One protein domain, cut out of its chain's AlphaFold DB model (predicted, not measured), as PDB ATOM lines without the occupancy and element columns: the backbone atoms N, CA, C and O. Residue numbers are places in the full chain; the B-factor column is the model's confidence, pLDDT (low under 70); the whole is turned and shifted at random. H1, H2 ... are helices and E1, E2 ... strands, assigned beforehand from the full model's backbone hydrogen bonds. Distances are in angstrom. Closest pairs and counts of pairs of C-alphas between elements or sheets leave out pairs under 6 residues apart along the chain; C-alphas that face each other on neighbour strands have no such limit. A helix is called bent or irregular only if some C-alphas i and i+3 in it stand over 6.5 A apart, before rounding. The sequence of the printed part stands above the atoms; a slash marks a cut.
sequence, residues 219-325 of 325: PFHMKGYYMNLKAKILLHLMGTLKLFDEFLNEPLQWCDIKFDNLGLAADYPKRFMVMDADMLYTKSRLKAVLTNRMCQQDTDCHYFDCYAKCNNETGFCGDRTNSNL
ATOM      1  N   PRO A 219     -28.264 -43.794  26.190       87.75
ATOM      2  CA  PRO A 219     -29.111 -43.571  25.021       87.75
ATOM      3  C   PRO A 219     -30.306 -44.519  25.035       87.75
ATOM      4  O   PRO A 219     -30.171 -45.715  25.328       87.75
ATOM      5  N   PHE A 220     -31.495 -43.988  24.765       85.81
ATOM      6  CA  PHE A 220     -32.706 -44.783  24.775       85.81
ATOM      7  C   PHE A 220     -33.054 -45.260  23.370       85.81
ATOM      8  O   PHE A 220     -33.443 -44.488  22.508       85.81
ATOM      9  N   HIS A 221     -33.011 -46.576  23.174       80.88
ATOM     10  CA  HIS A 221     -33.484 -47.203  21.947       80.88
ATOM     11  C   HIS A 221     -34.568 -48.223  22.279       80.88
ATOM     12  O   HIS A 221     -34.364 -49.127  23.101       80.88
ATOM     13  N   MET A 222     -35.722 -48.111  21.619       69.12
ATOM     14  CA  MET A 222     -36.799 -49.092  21.741       69.12
ATOM     15  C   MET A 222     -36.386 -50.428  21.104       69.12
ATOM     16  O   MET A 222     -36.575 -50.674  19.919       69.12
ATOM     17  N   LYS A 223     -35.834 -51.326  21.918       74.44
ATOM     18  CA  LYS A 223     -35.612 -52.743  21.591       74.44
ATOM     19  C   LYS A 223     -36.849 -53.605  21.890       74.44
ATOM     20  O   LYS A 223     -37.643 -53.300  22.778       74.44
ATOM     21  N   GLY A 224     -36.979 -54.741  21.197       70.12
ATOM     22  CA  GLY A 224     -38.159 -55.619  21.273       70.12
ATOM     23  C   GLY A 224     -38.507 -56.156  22.671       70.12
ATOM     24  O   GLY A 224     -39.669 -56.425  22.953       70.12
ATOM     25  N   TYR A 225     -37.548 -56.246  23.595       68.69
ATOM     26  CA  TYR A 225     -37.815 -56.691  24.970       68.69
ATOM     27  C   TYR A 225     -38.461 -55.611  25.860       68.69
ATOM     28  O   TYR A 225     -39.020 -55.935  26.908       68.69
ATOM     29  N   TYR A 226     -38.459 -54.333  25.455       69.19
ATOM     30  CA  TYR A 226     -39.140 -53.262  26.198       69.19
ATOM     31  C   TYR A 226     -40.668 -53.305  26.060       69.19
ATOM     32  O   TYR A 226     -41.367 -52.534  26.719       69.19
ATOM     33  N   MET A 227     -41.214 -54.239  25.271       67.12
ATOM     34  CA  MET A 227     -42.659 -54.415  25.093       67.12
ATOM     35  C   MET A 227     -43.388 -54.686  26.420       67.12
ATOM     36  O   MET A 227     -44.518 -54.235  26.595       67.12
ATOM     37  N   ASN A 228     -42.711 -55.319  27.384       74.50
ATOM     38  CA  ASN A 228     -43.251 -55.593  28.722       74.50
ATOM     39  C   ASN A 228     -43.150 -54.389  29.683       74.50
ATOM     40  O   ASN A 228     -43.729 -54.406  30.764       74.50
ATOM     41  N   LEU A 229     -42.418 -53.333  29.306       79.38
ATOM     42  CA  LEU A 229     -42.186 -52.130  30.116       79.38
ATOM     43  C   LEU A 229     -42.862 -50.878  29.538       79.38
ATOM     44  O   LEU A 229     -42.680 -49.789  30.082       79.38
ATOM     45  N   LYS A 230     -43.672 -51.025  28.480       82.75
ATOM     46  CA  LYS A 230     -44.333 -49.915  27.772       82.75
ATOM     47  C   LYS A 230     -45.038 -48.936  28.700       82.75
ATOM     48  O   LYS A 230     -44.846 -47.738  28.559       82.75
ATOM     49  N   ALA A 231     -45.803 -49.438  29.670       84.38
ATOM     50  CA  ALA A 231     -46.541 -48.586  30.600       84.38
ATOM     51  C   ALA A 231     -45.609 -47.722  31.469       84.38
ATOM     52  O   ALA A 231     -45.863 -46.538  31.655       84.38
ATOM     53  N   LYS A 232     -44.494 -48.288  31.955       85.88
ATOM     54  CA  LYS A 232     -43.503 -47.538  32.744       85.88
ATOM     55  C   LYS A 232     -42.765 -46.515  31.884       85.88
ATOM     56  O   LYS A 232     -42.572 -45.386  32.320       85.88
ATOM     57  N   ILE A 233     -42.376 -46.898  30.667       87.50
ATOM     58  CA  ILE A 233     -41.723 -45.996  29.710       87.50
ATOM     59  C   ILE A 233     -42.650 -44.820  29.392       87.50
ATOM     60  O   ILE A 233     -42.234 -43.675  29.532       87.50
ATOM     61  N   LEU A 234     -43.914 -45.100  29.062       87.19
ATOM     62  CA  LEU A 234     -44.926 -44.081  28.801       87.19
ATOM     63  C   LEU A 234     -45.106 -43.148  30.002       87.19
ATOM     64  O   LEU A 234     -45.088 -41.938  29.823       87.19
ATOM     65  N   LEU A 235     -45.196 -43.684  31.223       89.12
ATOM     66  CA  LEU A 235     -45.314 -42.874  32.437       89.12
ATOM     67  C   LEU A 235     -44.135 -41.901  32.603       89.12
ATOM     68  O   LEU A 235     -44.341 -40.721  32.884       89.12
ATOM     69  N   HIS A 236     -42.901 -42.377  32.415       89.06
ATOM     70  CA  HIS A 236     -41.715 -41.526  32.517       89.06
ATOM     71  C   HIS A 236     -41.639 -40.493  31.383       89.06
ATOM     72  O   HIS A 236     -41.272 -39.351  31.647       89.06
ATOM     73  N   LEU A 237     -42.016 -40.861  30.154       89.81
ATOM     74  CA  LEU A 237     -42.080 -39.932  29.022       89.81
ATOM     75  C   LEU A 237     -43.137 -38.850  29.246       89.81
ATOM     76  O   LEU A 237     -42.832 -37.674  29.099       89.81
ATOM     77  N   MET A 238     -44.344 -39.225  29.677       89.81
ATOM     78  CA  MET A 238     -45.399 -38.271  30.029       89.81
ATOM     79  C   MET A 238     -44.953 -37.335  31.154       89.81
ATOM     80  O   MET A 238     -45.228 -36.143  31.100       89.81
ATOM     81  N   GLY A 239     -44.219 -37.847  32.149       90.44
ATOM     82  CA  GLY A 239     -43.605 -37.017  33.186       90.44
ATOM     83  C   GLY A 239     -42.630 -35.982  32.615       90.44
ATOM     84  O   GLY A 239     -42.676 -34.821  33.010       90.44
ATOM     85  N   THR A 240     -41.787 -36.376  31.658       90.88
ATOM     86  CA  THR A 240     -40.888 -35.456  30.943       90.88
ATOM     87  C   THR A 240     -41.665 -34.436  30.102       90.88
ATOM     88  O   THR A 240     -41.363 -33.249  30.176       90.88
ATOM     89  N   LEU A 241     -42.706 -34.850  29.373       91.69
ATOM     90  CA  LEU A 241     -43.551 -33.948  28.576       91.69
ATOM     91  C   LEU A 241     -44.322 -32.951  29.448       91.69
ATOM     92  O   LEU A 241     -44.434 -31.781  29.097       91.69
ATOM     93  N   LYS A 242     -44.781 -33.376  30.628       91.56
ATOM     94  CA  LYS A 242     -45.393 -32.483  31.616       91.56
ATOM     95  C   LYS A 242     -44.419 -31.392  32.072       91.56
ATOM     96  O   LYS A 242     -44.810 -30.241  32.215       91.56
ATOM     97  N   LEU A 243     -43.138 -31.727  32.254       92.19
ATOM     98  CA  LEU A 243     -42.112 -30.730  32.575       92.19
ATOM     99  C   LEU A 243     -41.868 -29.746  31.422       92.19
ATOM    100  O   LEU A 243     -41.528 -28.600  31.692       92.19
ATOM    101  N   PHE A 244     -42.053 -30.149  30.161       92.56
ATOM    102  CA  PHE A 244     -41.936 -29.213  29.036       92.56
ATOM    103  C   PHE A 244     -43.033 -28.155  29.096       92.56
ATOM    104  O   PHE A 244     -42.765 -26.996  28.787       92.56
ATOM    105  N   ASP A 245     -44.243 -28.562  29.474       90.88
ATOM    106  CA  ASP A 245     -45.418 -27.697  29.457       90.88
ATOM    107  C   ASP A 245     -45.523 -26.808  30.704       90.88
ATOM    108  O   ASP A 245     -45.826 -25.625  30.597       90.88
ATOM    109  N   GLU A 246     -45.218 -27.353  31.886       90.19
ATOM    110  CA  GLU A 246     -45.529 -26.691  33.160       90.19
ATOM    111  C   GLU A 246     -44.320 -26.066  33.874       90.19
ATOM    112  O   GLU A 246     -44.505 -25.261  34.785       90.19
ATOM    113  N   PHE A 247     -43.077 -26.439  33.539       87.31
ATOM    114  CA  PHE A 247     -41.923 -26.006  34.344       87.31
ATOM    115  C   PHE A 247     -41.567 -24.527  34.143       87.31
ATOM    116  O   PHE A 247     -41.119 -23.859  35.076       87.31
ATOM    117  N   LEU A 248     -41.720 -24.022  32.920       86.31
ATOM    118  CA  LEU A 248     -41.453 -22.632  32.572       86.31
ATOM    119  C   LEU A 248     -42.779 -21.939  32.276       86.31
ATOM    120  O   LEU A 248     -43.646 -22.525  31.637       86.31
ATOM    121  N   ASN A 249     -42.867 -20.639  32.557       88.81
ATOM    122  CA  ASN A 249     -43.925 -19.772  32.002       88.81
ATOM    123  C   ASN A 249     -43.801 -19.580  30.474       88.81
ATOM    124  O   ASN A 249     -44.425 -18.698  29.894       88.81
ATOM    125  N   GLU A 250     -42.960 -20.392  29.845       92.81
ATOM    126  CA  GLU A 250     -42.575 -20.374  28.454       92.81
ATOM    127  C   GLU A 250     -42.357 -21.842  28.017       92.81
ATOM    128  O   GLU A 250     -41.225 -22.334  28.050       92.81
ATOM    129  N   PRO A 251     -43.437 -22.577  27.679       93.81
ATOM    130  CA  PRO A 251     -43.385 -24.018  27.437       93.81
ATOM    131  C   PRO A 251     -42.373 -24.425  26.365       93.81
ATOM    132  O   PRO A 251     -42.260 -23.766  25.324       93.81
ATOM    133  N   LEU A 252     -41.692 -25.549  26.577       95.44
ATOM    134  CA  LEU A 252     -40.756 -26.107  25.605       95.44
ATOM    135  C   LEU A 252     -41.498 -26.839  24.481       95.44
ATOM    136  O   LEU A 252     -42.375 -27.669  24.704       95.44
ATOM    137  N   GLN A 253     -41.128 -26.534  23.245       95.31
ATOM    138  CA  GLN A 253     -41.671 -27.089  22.015       95.31
ATOM    139  C   GLN A 253     -40.573 -27.889  21.328       95.31
ATOM    140  O   GLN A 253     -39.526 -27.338  20.990       95.31
ATOM    141  N   TRP A 254     -40.803 -29.184  21.132       95.38
ATOM    142  CA  TRP A 254     -39.816 -30.067  20.531       95.38
ATOM    143  C   TRP A 254     -40.288 -30.507  19.154       95.38
ATOM    144  O   TRP A 254     -41.387 -31.046  19.016       95.38
ATOM    145  N   CYS A 255     -39.467 -30.227  18.145       95.12
ATOM    146  CA  CYS A 255     -39.812 -30.460  16.747       95.12
ATOM    147  C   CYS A 255     -39.077 -31.650  16.126       95.12
ATOM    148  O   CYS A 255     -39.304 -31.910  14.958       95.12
ATOM    149  N   ASP A 256     -38.233 -32.379  16.860       93.44
ATOM    150  CA  ASP A 256     -37.574 -33.603  16.366       93.44
ATOM    151  C   ASP A 256     -37.726 -34.743  17.384       93.44
ATOM    152  O   ASP A 256     -36.771 -35.171  18.043       93.44
ATOM    153  N   ILE A 257     -38.973 -35.181  17.571       90.62
ATOM    154  CA  ILE A 257     -39.374 -36.143  18.597       90.62
ATOM    155  C   ILE A 257     -38.997 -37.550  18.134       90.62
ATOM    156  O   ILE A 257     -39.735 -38.231  17.423       90.62
ATOM    157  N   LYS A 258     -37.841 -38.025  18.597       89.44
ATOM    158  CA  LYS A 258     -37.349 -39.384  18.332       89.44
ATOM    159  C   LYS A 258     -36.825 -40.017  19.609       89.44
ATOM    160  O   LYS A 258     -36.209 -39.345  20.432       89.44
ATOM    161  N   PHE A 259     -37.023 -41.328  19.763       89.19
ATOM    162  CA  PHE A 259     -36.455 -42.057  20.903       89.19
ATOM    163  C   PHE A 259     -34.930 -41.976  20.926       89.19
ATOM    164  O   PHE A 259     -34.365 -41.798  21.996       89.19
ATOM    165  N   ASP A 260     -34.301 -41.988  19.751       88.44
ATOM    166  CA  ASP A 260     -32.847 -41.890  19.604       88.44
ATOM    167  C   ASP A 260     -32.287 -40.533  20.077       88.44
ATOM    168  O   ASP A 260     -31.117 -40.440  20.434       88.44
ATOM    169  N   ASN A 261     -33.139 -39.503  20.160       92.12
ATOM    170  CA  ASN A 261     -32.805 -38.183  20.701       92.12
ATOM    171  C   ASN A 261     -33.063 -38.081  22.219       92.12
ATOM    172  O   ASN A 261     -32.911 -37.004  22.808       92.12
ATOM    173  N   LEU A 262     -33.446 -39.184  22.877       93.12
ATOM    174  CA  LEU A 262     -33.652 -39.265  24.321       93.12
ATOM    175  C   LEU A 262     -32.571 -40.109  24.997       93.12
ATOM    176  O   LEU A 262     -32.197 -41.188  24.548       93.12
ATOM    177  N   GLY A 263     -32.140 -39.642  26.163       92.88
ATOM    178  CA  GLY A 263     -31.269 -40.380  27.066       92.88
ATOM    179  C   GLY A 263     -31.908 -40.547  28.440       92.88
ATOM    180  O   GLY A 263     -32.683 -39.707  28.896       92.88
ATOM    181  N   LEU A 264     -31.575 -41.635  29.126       91.12
ATOM    182  CA  LEU A 264     -31.907 -41.826  30.533       91.12
ATOM    183  C   LEU A 264     -30.779 -41.289  31.411       91.12
ATOM    184  O   LEU A 264     -29.612 -41.632  31.214       91.12
ATOM    185  N   ALA A 265     -31.141 -40.512  32.431       89.00
ATOM    186  CA  ALA A 265     -30.189 -40.057  33.439       89.00
ATOM    187  C   ALA A 265     -29.465 -41.239  34.116       89.00
ATOM    188  O   ALA A 265     -30.065 -42.286  34.406       89.00
ATOM    189  N   ALA A 266     -28.171 -41.067  34.392       81.31
ATOM    190  CA  ALA A 266     -27.377 -42.052  35.122       81.31
ATOM    191  C   ALA A 266     -27.860 -42.200  36.578       81.31
ATOM    192  O   ALA A 266     -28.003 -43.325  37.065       81.31
ATOM    193  N   ASP A 267     -28.237 -41.094  37.217       80.44
ATOM    194  CA  ASP A 267     -28.653 -41.067  38.618       80.44
ATOM    195  C   ASP A 267     -30.154 -41.325  38.814       80.44
ATOM    196  O   ASP A 267     -30.983 -41.068  37.934       80.44
ATOM    197  N   TYR A 268     -30.517 -41.827  39.999       76.50
ATOM    198  CA  TYR A 268     -31.913 -41.974  40.412       76.50
ATOM    199  C   TYR A 268     -32.491 -40.649  40.956       76.50
ATOM    200  O   TYR A 268     -31.780 -39.912  41.638       76.50
ATOM    201  N   PRO A 269     -33.788 -40.357  40.721       77.62
ATOM    202  CA  PRO A 269     -34.734 -41.148  39.930       77.62
ATOM    203  C   PRO A 269     -34.439 -41.086  38.422       77.62
ATOM    204  O   PRO A 269     -34.141 -40.020  37.879       77.62
ATOM    205  N   LYS A 270     -34.563 -42.237  37.742       80.69
ATOM    206  CA  LYS A 270     -34.403 -42.338  36.285       80.69
ATOM    207  C   LYS A 270     -35.446 -41.466  35.586       80.69
ATOM    208  O   LYS A 270     -36.638 -41.559  35.872       80.69
ATOM    209  N   ARG A 271     -34.982 -40.633  34.662       87.38
ATOM    210  CA  ARG A 271     -35.796 -39.686  33.893       87.38
ATOM    211  C   ARG A 271     -35.292 -39.620  32.466       87.38
ATOM    212  O   ARG A 271     -34.086 -39.747  32.248       87.38
ATOM    213  N   PHE A 272     -36.218 -39.415  31.536       92.69
ATOM    214  CA  PHE A 272     -35.878 -39.119  30.155       92.69
ATOM    215  C   PHE A 272     -35.455 -37.662  30.036       92.69
ATOM    216  O   PHE A 272     -36.127 -36.765  30.553       92.69
ATOM    217  N   MET A 273     -34.341 -37.459  29.352       94.12
ATOM    218  CA  MET A 273     -33.797 -36.165  28.985       94.12
ATOM    219  C   MET A 273     -33.622 -36.109  27.474       94.12
ATOM    220  O   MET A 273     -33.321 -37.121  26.843       94.12
ATOM    221  N   VAL A 274     -33.768 -34.916  26.917       95.06
ATOM    222  CA  VAL A 274     -33.465 -34.614  25.522       95.06
ATOM    223  C   VAL A 274     -31.953 -34.540  25.383       95.06
ATOM    224  O   VAL A 274     -31.327 -33.583  25.840       95.06
ATOM    225  N   MET A 275     -31.358 -35.584  24.808       93.06
ATOM    226  CA  MET A 275     -29.918 -35.617  24.561       93.06
ATOM    227  C   MET A 275     -29.540 -34.882  23.278       93.06
ATOM    228  O   MET A 275     -28.395 -34.456  23.182       93.06
ATOM    229  N   ASP A 276     -30.471 -34.714  22.337       92.94
ATOM    230  CA  ASP A 276     -30.315 -33.879  21.143       92.94
ATOM    231  C   ASP A 276     -31.361 -32.758  21.153       92.94
ATOM    232  O   ASP A 276     -32.553 -33.009  20.963       92.94
ATOM    233  N   ALA A 277     -30.917 -31.530  21.429       93.94
ATOM    234  CA  ALA A 277     -31.797 -30.377  21.602       93.94
ATOM    235  C   ALA A 277     -31.660 -29.329  20.487       93.94
ATOM    236  O   ALA A 277     -32.065 -28.185  20.686       93.94
ATOM    237  N   ASP A 278     -31.156 -29.711  19.309       91.31
ATOM    238  CA  ASP A 278     -31.029 -28.798  18.159       91.31
ATOM    239  C   ASP A 278     -32.388 -28.219  17.721       91.31
ATOM    240  O   ASP A 278     -32.478 -27.094  17.229       91.31
ATOM    241  N   MET A 279     -33.456 -28.990  17.940       93.69
ATOM    242  CA  MET A 279     -34.833 -28.659  17.566       93.69
ATOM    243  C   MET A 279     -35.751 -28.506  18.792       93.69
ATOM    244  O   MET A 279     -36.955 -28.779  18.719       93.69
ATOM    245  N   LEU A 280     -35.179 -28.122  19.941       95.50
ATOM    246  CA  LEU A 280     -35.898 -27.831  21.181       95.50
ATOM    247  C   LEU A 280     -35.957 -26.318  21.399       95.50
ATOM    248  O   LEU A 280     -34.942 -25.665  21.619       95.50
ATOM    249  N   TYR A 281     -37.161 -25.759  21.383       95.81
ATOM    250  CA  TYR A 281     -37.381 -24.316  21.436       95.81
ATOM    251  C   TYR A 281     -38.270 -23.931  22.609       95.81
ATOM    252  O   TYR A 281     -39.087 -24.719  23.072       95.81
ATOM    253  N   THR A 282     -38.201 -22.677  23.035       96.00
ATOM    254  CA  THR A 282     -39.310 -22.063  23.767       96.00
ATOM    255  C   THR A 282     -40.481 -21.773  22.828       96.00
ATOM    256  O   THR A 282     -40.296 -21.599  21.619       96.00
ATOM    257  N   LYS A 283     -41.704 -21.698  23.362       95.81
ATOM    258  CA  LYS A 283     -42.925 -21.424  22.584       95.81
ATOM    259  C   LYS A 283     -42.798 -20.181  21.696       95.81
ATOM    260  O   LYS A 283     -43.103 -20.237  20.506       95.81
ATOM    261  N   SER A 284     -42.303 -19.084  22.246       96.44
ATOM    262  CA  SER A 284     -42.099 -17.802  21.576       96.44
ATOM    263  C   SER A 284     -40.969 -17.872  20.557       96.44
ATOM    264  O   SER A 284     -41.079 -17.265  19.490       96.44
ATOM    265  N   ARG A 285     -39.899 -18.636  20.833       96.75
ATOM    266  CA  ARG A 285     -38.835 -18.871  19.848       96.75
ATOM    267  C   ARG A 285     -39.370 -19.643  18.648       96.75
ATOM    268  O   ARG A 285     -39.160 -19.185  17.526       96.75
ATOM    269  N   LEU A 286     -40.078 -20.751  18.869       97.12
ATOM    270  CA  LEU A 286     -40.658 -21.542  17.783       97.12
ATOM    271  C   LEU A 286     -41.674 -20.726  16.985       97.12
ATOM    272  O   LEU A 286     -41.636 -20.744  15.759       97.12
ATOM    273  N   LYS A 287     -42.540 -19.966  17.665       96.88
ATOM    274  CA  LYS A 287     -43.472 -19.044  17.012       96.88
ATOM    275  C   LYS A 287     -42.737 -18.100  16.063       96.88
ATOM    276  O   LYS A 287     -43.086 -18.047  14.895       96.88
ATOM    277  N   ALA A 288     -41.678 -17.437  16.528       96.50
ATOM    278  CA  ALA A 288     -40.881 -16.548  15.684       96.50
ATOM    279  C   ALA A 288     -40.198 -17.275  14.508       96.50
ATOM    280  O   ALA A 288     -40.063 -16.694  13.434       96.50
ATOM    281  N   VAL A 289     -39.762 -18.528  14.693       95.75
ATOM    282  CA  VAL A 289     -39.215 -19.357  13.604       95.75
ATOM    283  C   VAL A 289     -40.289 -19.643  12.557       95.75
ATOM    284  O   VAL A 289     -40.021 -19.477  11.374       95.75
ATOM    285  N   LEU A 290     -41.495 -20.032  12.974       97.00
ATOM    286  CA  LEU A 290     -42.594 -20.358  12.066       97.00
ATOM    287  C   LEU A 290     -43.117 -19.115  11.345       97.00
ATOM    288  O   LEU A 290     -43.140 -19.099  10.120       97.00
ATOM    289  N   THR A 291     -43.452 -18.043  12.065       96.75
ATOM    290  CA  THR A 291     -44.092 -16.852  11.478       96.75
ATOM    291  C   THR A 291     -43.195 -16.060  10.529       96.75
ATOM    292  O   THR A 291     -43.690 -15.243   9.763       96.75
ATOM    293  N   ASN A 292     -41.881 -16.299  10.553       95.81
ATOM    294  CA  ASN A 292     -40.938 -15.710   9.600       95.81
ATOM    295  C   ASN A 292     -40.787 -16.529   8.306       95.81
ATOM    296  O   ASN A 292     -40.039 -16.125   7.415       95.81
ATOM    297  N   ARG A 293     -41.460 -17.681   8.180       95.62
ATOM    298  CA  ARG A 293     -41.423 -18.517   6.974       95.62
ATOM    299  C   ARG A 293     -42.546 -18.126   6.024       95.62
ATOM    300  O   ARG A 293     -43.710 -18.081   6.416       95.62
ATOM    301  N   MET A 294     -42.178 -17.887   4.769       97.19
ATOM    302  CA  MET A 294     -43.135 -17.726   3.677       97.19
ATOM    303  C   MET A 294     -43.721 -19.084   3.283       97.19
ATOM    304  O   MET A 294     -43.022 -20.098   3.342       97.19
ATOM    305  N   CYS A 295     -44.979 -19.094   2.859       97.81
ATOM    306  CA  CYS A 295     -45.696 -20.299   2.456       97.81
ATOM    307  C   CYS A 295     -46.693 -20.014   1.330       97.81
ATOM    308  O   CYS A 295     -47.173 -18.892   1.169       97.81
ATOM    309  N   GLN A 296     -47.016 -21.055   0.568       97.44
ATOM    310  CA  GLN A 296     -48.125 -21.076  -0.391       97.44
ATOM    311  C   GLN A 296     -49.204 -22.083   0.024       97.44
ATOM    312  O   GLN A 296     -50.368 -21.938  -0.341       97.44
ATOM    313  N   GLN A 297     -48.817 -23.102   0.791       97.06
ATOM    314  CA  GLN A 297     -49.676 -24.180   1.274       97.06
ATOM    315  C   GLN A 297     -49.256 -24.607   2.688       97.06
ATOM    316  O   GLN A 297     -48.124 -24.377   3.115       97.06
ATOM    317  N   ASP A 298     -50.154 -25.279   3.413       96.75
ATOM    318  CA  ASP A 298     -49.922 -25.698   4.806       96.75
ATOM    319  C   ASP A 298     -48.675 -26.584   4.978       96.75
ATOM    320  O   ASP A 298     -47.966 -26.474   5.977       96.75
ATOM    321  N   THR A 299     -48.342 -27.418   3.988       96.06
ATOM    322  CA  THR A 299     -47.163 -28.297   4.048       96.06
ATOM    323  C   THR A 299     -45.839 -27.535   4.051       96.06
ATOM    324  O   THR A 299     -44.850 -28.046   4.571       96.06
ATOM    325  N   ASP A 300     -45.809 -26.301   3.538       96.12
ATOM    326  CA  ASP A 300     -44.613 -25.449   3.585       96.12
ATOM    327  C   ASP A 300     -44.317 -24.984   5.023       96.12
ATOM    328  O   ASP A 300     -43.178 -24.665   5.374       96.12
ATOM    329  N   CYS A 301     -45.345 -25.002   5.877       96.81
ATOM    330  CA  CYS A 301     -45.284 -24.658   7.291       96.81
ATOM    331  C   CYS A 301     -44.963 -25.851   8.196       96.81
ATOM    332  O   CYS A 301     -44.945 -25.709   9.420       96.81
ATOM    333  N   HIS A 302     -44.671 -27.021   7.623       95.38
ATOM    334  CA  HIS A 302     -44.128 -28.134   8.386       95.38
ATOM    335  C   HIS A 302     -42.666 -27.838   8.749       95.38
ATOM    336  O   HIS A 302     -41.838 -27.449   7.916       95.38
ATOM    337  N   TYR A 303     -42.343 -27.990  10.027       94.56
ATOM    338  CA  TYR A 303     -41.004 -27.839  10.572       94.56
ATOM    339  C   TYR A 303     -40.677 -29.091  11.376       94.56
ATOM    340  O   TYR A 303     -40.900 -29.140  12.585       94.56
ATOM    341  N   PHE A 304     -40.207 -30.121  10.662       94.25
ATOM    342  CA  PHE A 304     -40.078 -31.479  11.191       94.25
ATOM    343  C   PHE A 304     -41.418 -31.940  11.800       94.25
ATOM    344  O   PHE A 304     -42.425 -31.921  11.094       94.25
ATOM    345  N   ASP A 305     -41.458 -32.293  13.087       94.38
ATOM    346  CA  ASP A 305     -42.669 -32.755  13.778       94.38
ATOM    347  C   ASP A 305     -43.573 -31.607  14.262       94.38
ATOM    348  O   ASP A 305     -44.645 -31.843  14.823       94.38
ATOM    349  N   CYS A 306     -43.168 -30.350  14.075       96.50
ATOM    350  CA  CYS A 306     -43.983 -29.180  14.387       96.50
ATOM    351  C   CYS A 306     -44.759 -28.722  13.149       96.50
ATOM    352  O   CYS A 306     -44.170 -28.331  12.143       96.50
ATOM    353  N   TYR A 307     -46.089 -28.719  13.244       96.56
ATOM    354  CA  TYR A 307     -46.978 -28.337  12.148       96.56
ATOM    355  C   TYR A 307     -47.646 -26.994  12.426       96.56
ATOM    356  O   TYR A 307     -48.043 -26.713  13.559       96.56
ATOM    357  N   ALA A 308     -47.791 -26.186  11.382       97.50
ATOM    358  CA  ALA A 308     -48.528 -24.931  11.375       97.50
ATOM    359  C   ALA A 308     -49.302 -24.798  10.056       97.50
ATOM    360  O   ALA A 308     -49.098 -25.586   9.134       97.50
ATOM    361  N   LYS A 309     -50.197 -23.810   9.971       97.56
ATOM    362  CA  LYS A 309     -50.976 -23.520   8.757       97.56
ATOM    363  C   LYS A 309     -50.444 -22.299   8.030       97.56
ATOM    364  O   LYS A 309     -49.940 -21.376   8.673       97.56
ATOM    365  N   CYS A 310     -50.601 -22.281   6.715       97.88
ATOM    366  CA  CYS A 310     -50.295 -21.121   5.903       97.88
ATOM    367  C   CYS A 310     -51.428 -20.098   5.993       97.88
ATOM    368  O   CYS A 310     -52.606 -20.438   5.867       97.88
ATOM    369  N   ASN A 311     -51.081 -18.831   6.213       97.25
ATOM    370  CA  ASN A 311     -52.030 -17.743   6.056       97.25
ATOM    371  C   ASN A 311     -51.951 -17.216   4.619       97.25
ATOM    372  O   ASN A 311     -51.008 -16.516   4.259       97.25
ATOM    373  N   ASN A 312     -52.972 -17.520   3.817       94.81
ATOM    374  CA  ASN A 312     -53.030 -17.125   2.408       94.81
ATOM    375  C   ASN A 312     -53.128 -15.606   2.194       94.81
ATOM    376  O   ASN A 312     -52.807 -15.134   1.108       94.81
ATOM    377  N   GLU A 313     -53.568 -14.838   3.195       95.81
ATOM    378  CA  GLU A 313     -53.652 -13.377   3.095       95.81
ATOM    379  C   GLU A 313     -52.274 -12.725   3.223       95.81
ATOM    380  O   GLU A 313     -51.969 -11.767   2.516       95.81
ATOM    381  N   THR A 314     -51.433 -13.242   4.122       96.19
ATOM    382  CA  THR A 314     -50.097 -12.685   4.375       96.19
ATOM    383  C   THR A 314     -49.004 -13.394   3.581       96.19
ATOM    384  O   THR A 314     -47.953 -12.802   3.347       96.19
ATOM    385  N   GLY A 315     -49.226 -14.648   3.178       96.88
ATOM    386  CA  GLY A 315     -48.207 -15.520   2.592       96.88
ATOM    387  C   GLY A 315     -47.195 -16.053   3.612       96.88
ATOM    388  O   GLY A 315     -46.107 -16.471   3.222       96.88
ATOM    389  N   PHE A 316     -47.520 -16.015   4.911       97.75
ATOM    390  CA  PHE A 316     -46.648 -16.476   5.998       97.75
ATOM    391  C   PHE A 316     -47.314 -17.552   6.853       97.75
ATOM    392  O   PHE A 316     -48.538 -17.594   7.005       97.75
ATOM    393  N   CYS A 317     -46.495 -18.415   7.449       98.00
ATOM    394  CA  CYS A 317     -46.976 -19.438   8.368       98.00
ATOM    395  C   CYS A 317     -47.527 -18.836   9.668       98.00
ATOM    396  O   CYS A 317     -47.060 -17.807  10.157       98.00
ATOM    397  N   GLY A 318     -48.525 -19.503  10.240       96.69
ATOM    398  CA  GLY A 318     -49.084 -19.184  11.549       96.69
ATOM    399  C   GLY A 318     -48.348 -19.856  12.712       96.69
ATOM    400  O   GLY A 318     -47.233 -20.365  12.584       96.69
ATOM    401  N   ASP A 319     -49.017 -19.878  13.863       96.06
ATOM    402  CA  ASP A 319     -48.534 -20.559  15.066       96.06
ATOM    403  C   ASP A 319     -48.636 -22.092  14.935       96.06
ATOM    404  O   ASP A 319     -49.434 -22.621  14.153       96.06
ATOM    405  N   ARG A 320     -47.845 -22.816  15.745       96.19
ATOM    406  CA  ARG A 320     -47.899 -24.284  15.836       96.19
ATOM    407  C   ARG A 320     -49.314 -24.748  16.206       96.19
ATOM    408  O   ARG A 320     -49.900 -24.242  17.162       96.19
ATOM    409  N   THR A 321     -49.833 -25.744  15.490       95.56
ATOM    410  CA  THR A 321     -51.184 -26.293  15.688       95.56
ATOM    411  C   THR A 321     -51.218 -27.635  16.416       95.56
ATOM    412  O   THR A 321     -52.246 -27.971  16.998       95.56
ATOM    413  N   ASN A 322     -50.139 -28.422  16.374       93.94
ATOM    414  CA  ASN A 322     -50.005 -29.654  17.161       93.94
ATOM    415  C   ASN A 322     -49.235 -29.406  18.473       93.94
ATOM    416  O   ASN A 322     -48.630 -28.352  18.651       93.94
ATOM    417  N   SER A 323     -49.240 -30.371  19.391       90.12
ATOM    418  CA  SER A 323     -48.507 -30.312  20.662       90.12
ATOM    419  C   SER A 323     -47.463 -31.431  20.755       90.12
ATOM    420  O   SER A 323     -47.356 -32.270  19.860       90.12
ATOM    421  N   ASN A 324     -46.671 -31.435  21.834       85.12
ATOM    422  CA  ASN A 324     -45.770 -32.553  22.148       85.12
ATOM    423  C   ASN A 324     -46.505 -33.755  22.790       85.12
ATOM    424  O   ASN A 324     -45.843 -34.745  23.098       85.12
ATOM    425  N   LEU A 325     -47.810 -33.632  23.082       76.12
ATOM    426  CA  LEU A 325     -48.621 -34.597  23.842       76.12
ATOM    427  C   LEU A 325     -49.493 -35.466  22.938       76.12
ATOM    428  O   LEU A 325     -50.062 -34.909  21.973       76.12
TER     429      LEU A 325
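AT A GLANCE: This is residues 219 to 325 of the 325 residues of the protein "PIP49_C domain-containing protein" of Onchocerca flexuosa (UniProt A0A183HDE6). This is a drawn-out model of two lobes: one holds the long, kinked helix H1 with the hairpin E2 and E3 beside its later part, the other the hairpin E5 and E6 with the short helices H2 and H3 packed on it. Between the lobes lies the small strand pair E1 and E4, and residues 223 to 229 stick out free at one end. The printed part has 107 residues, with three named helices and six named strands in the order H1, E1, E2, E3, E4, H2, H3, E5, E6, of class mixed. The strands form three antiparallel two-stranded sheets. The whole is loose, with a radius of gyration of the C-alphas of 16.1 A, and elongated, spanning 50 by 31 by 21 A.

HOW THE PARTS SIT: Start with H1, residues 224 to 246, which has a kink of 71 degrees near residue 231 and is irregular, C-alphas 228 and 231 being 8.0 A apart. Its closest C-alpha pair with E3, residues 272 to 274, is Thr 240 and Phe 272, 6.3 A. E3 forms a hairpin with E2, residues 262 to 265, where N 263 and O 273 are 2.9 A apart, within hydrogen-bond range. E1, residues 252 to 254, is the antiparallel neighbour of E4, residues 280 to 282, at 147 degrees; look for N 253 and O 281 at 2.7 A, within hydrogen-bond range. H2, residues 283 to 291, follows E4 directly, and its closest C-alphas with E1 are Lys 283 and Gln 253, 5.8 A apart. H1 and H2 are apart. H3, residues 298 to 301, is close to but not clearly touching H2, with C-alphas 290 and 301 at 7.0 A. E5, residues 308 to 311, and E6, residues 316 to 320, make a hairpin, with N 318 and O 309 at 2.8 A, within hydrogen-bond range. The closest C-alphas of H2 and E6 are Thr 291 and Cys 317, 5.0 A; those of H3 and E5 are Asp 298 and Lys 309, 4.6 A. Every O i to N i+4 pair is within hydrogen-bond range in H2, 15 of 19 are in H1, and H3 is too short for such a pair.

IN THESE COORDINATES: Find C-alpha 224 at (-38.159, -55.619, 21.273); from there H1 runs 32.1 A to C-alpha 246. H2 covers 12.1 A from C-alpha 283 at (-42.925, -21.424, 22.584). E6 covers 12.6 A and ends at C-alpha 320, (-47.899, -24.284, 15.836).

THE WHOLE: The C-alphas of Tyr 268 and Glu 313 are the two farthest apart, at 51.8 A. The printed part has no cut, and no link is long. Mean pLDDT of the printed part is 90.7; residues 222 and 225 to 227 are under 70.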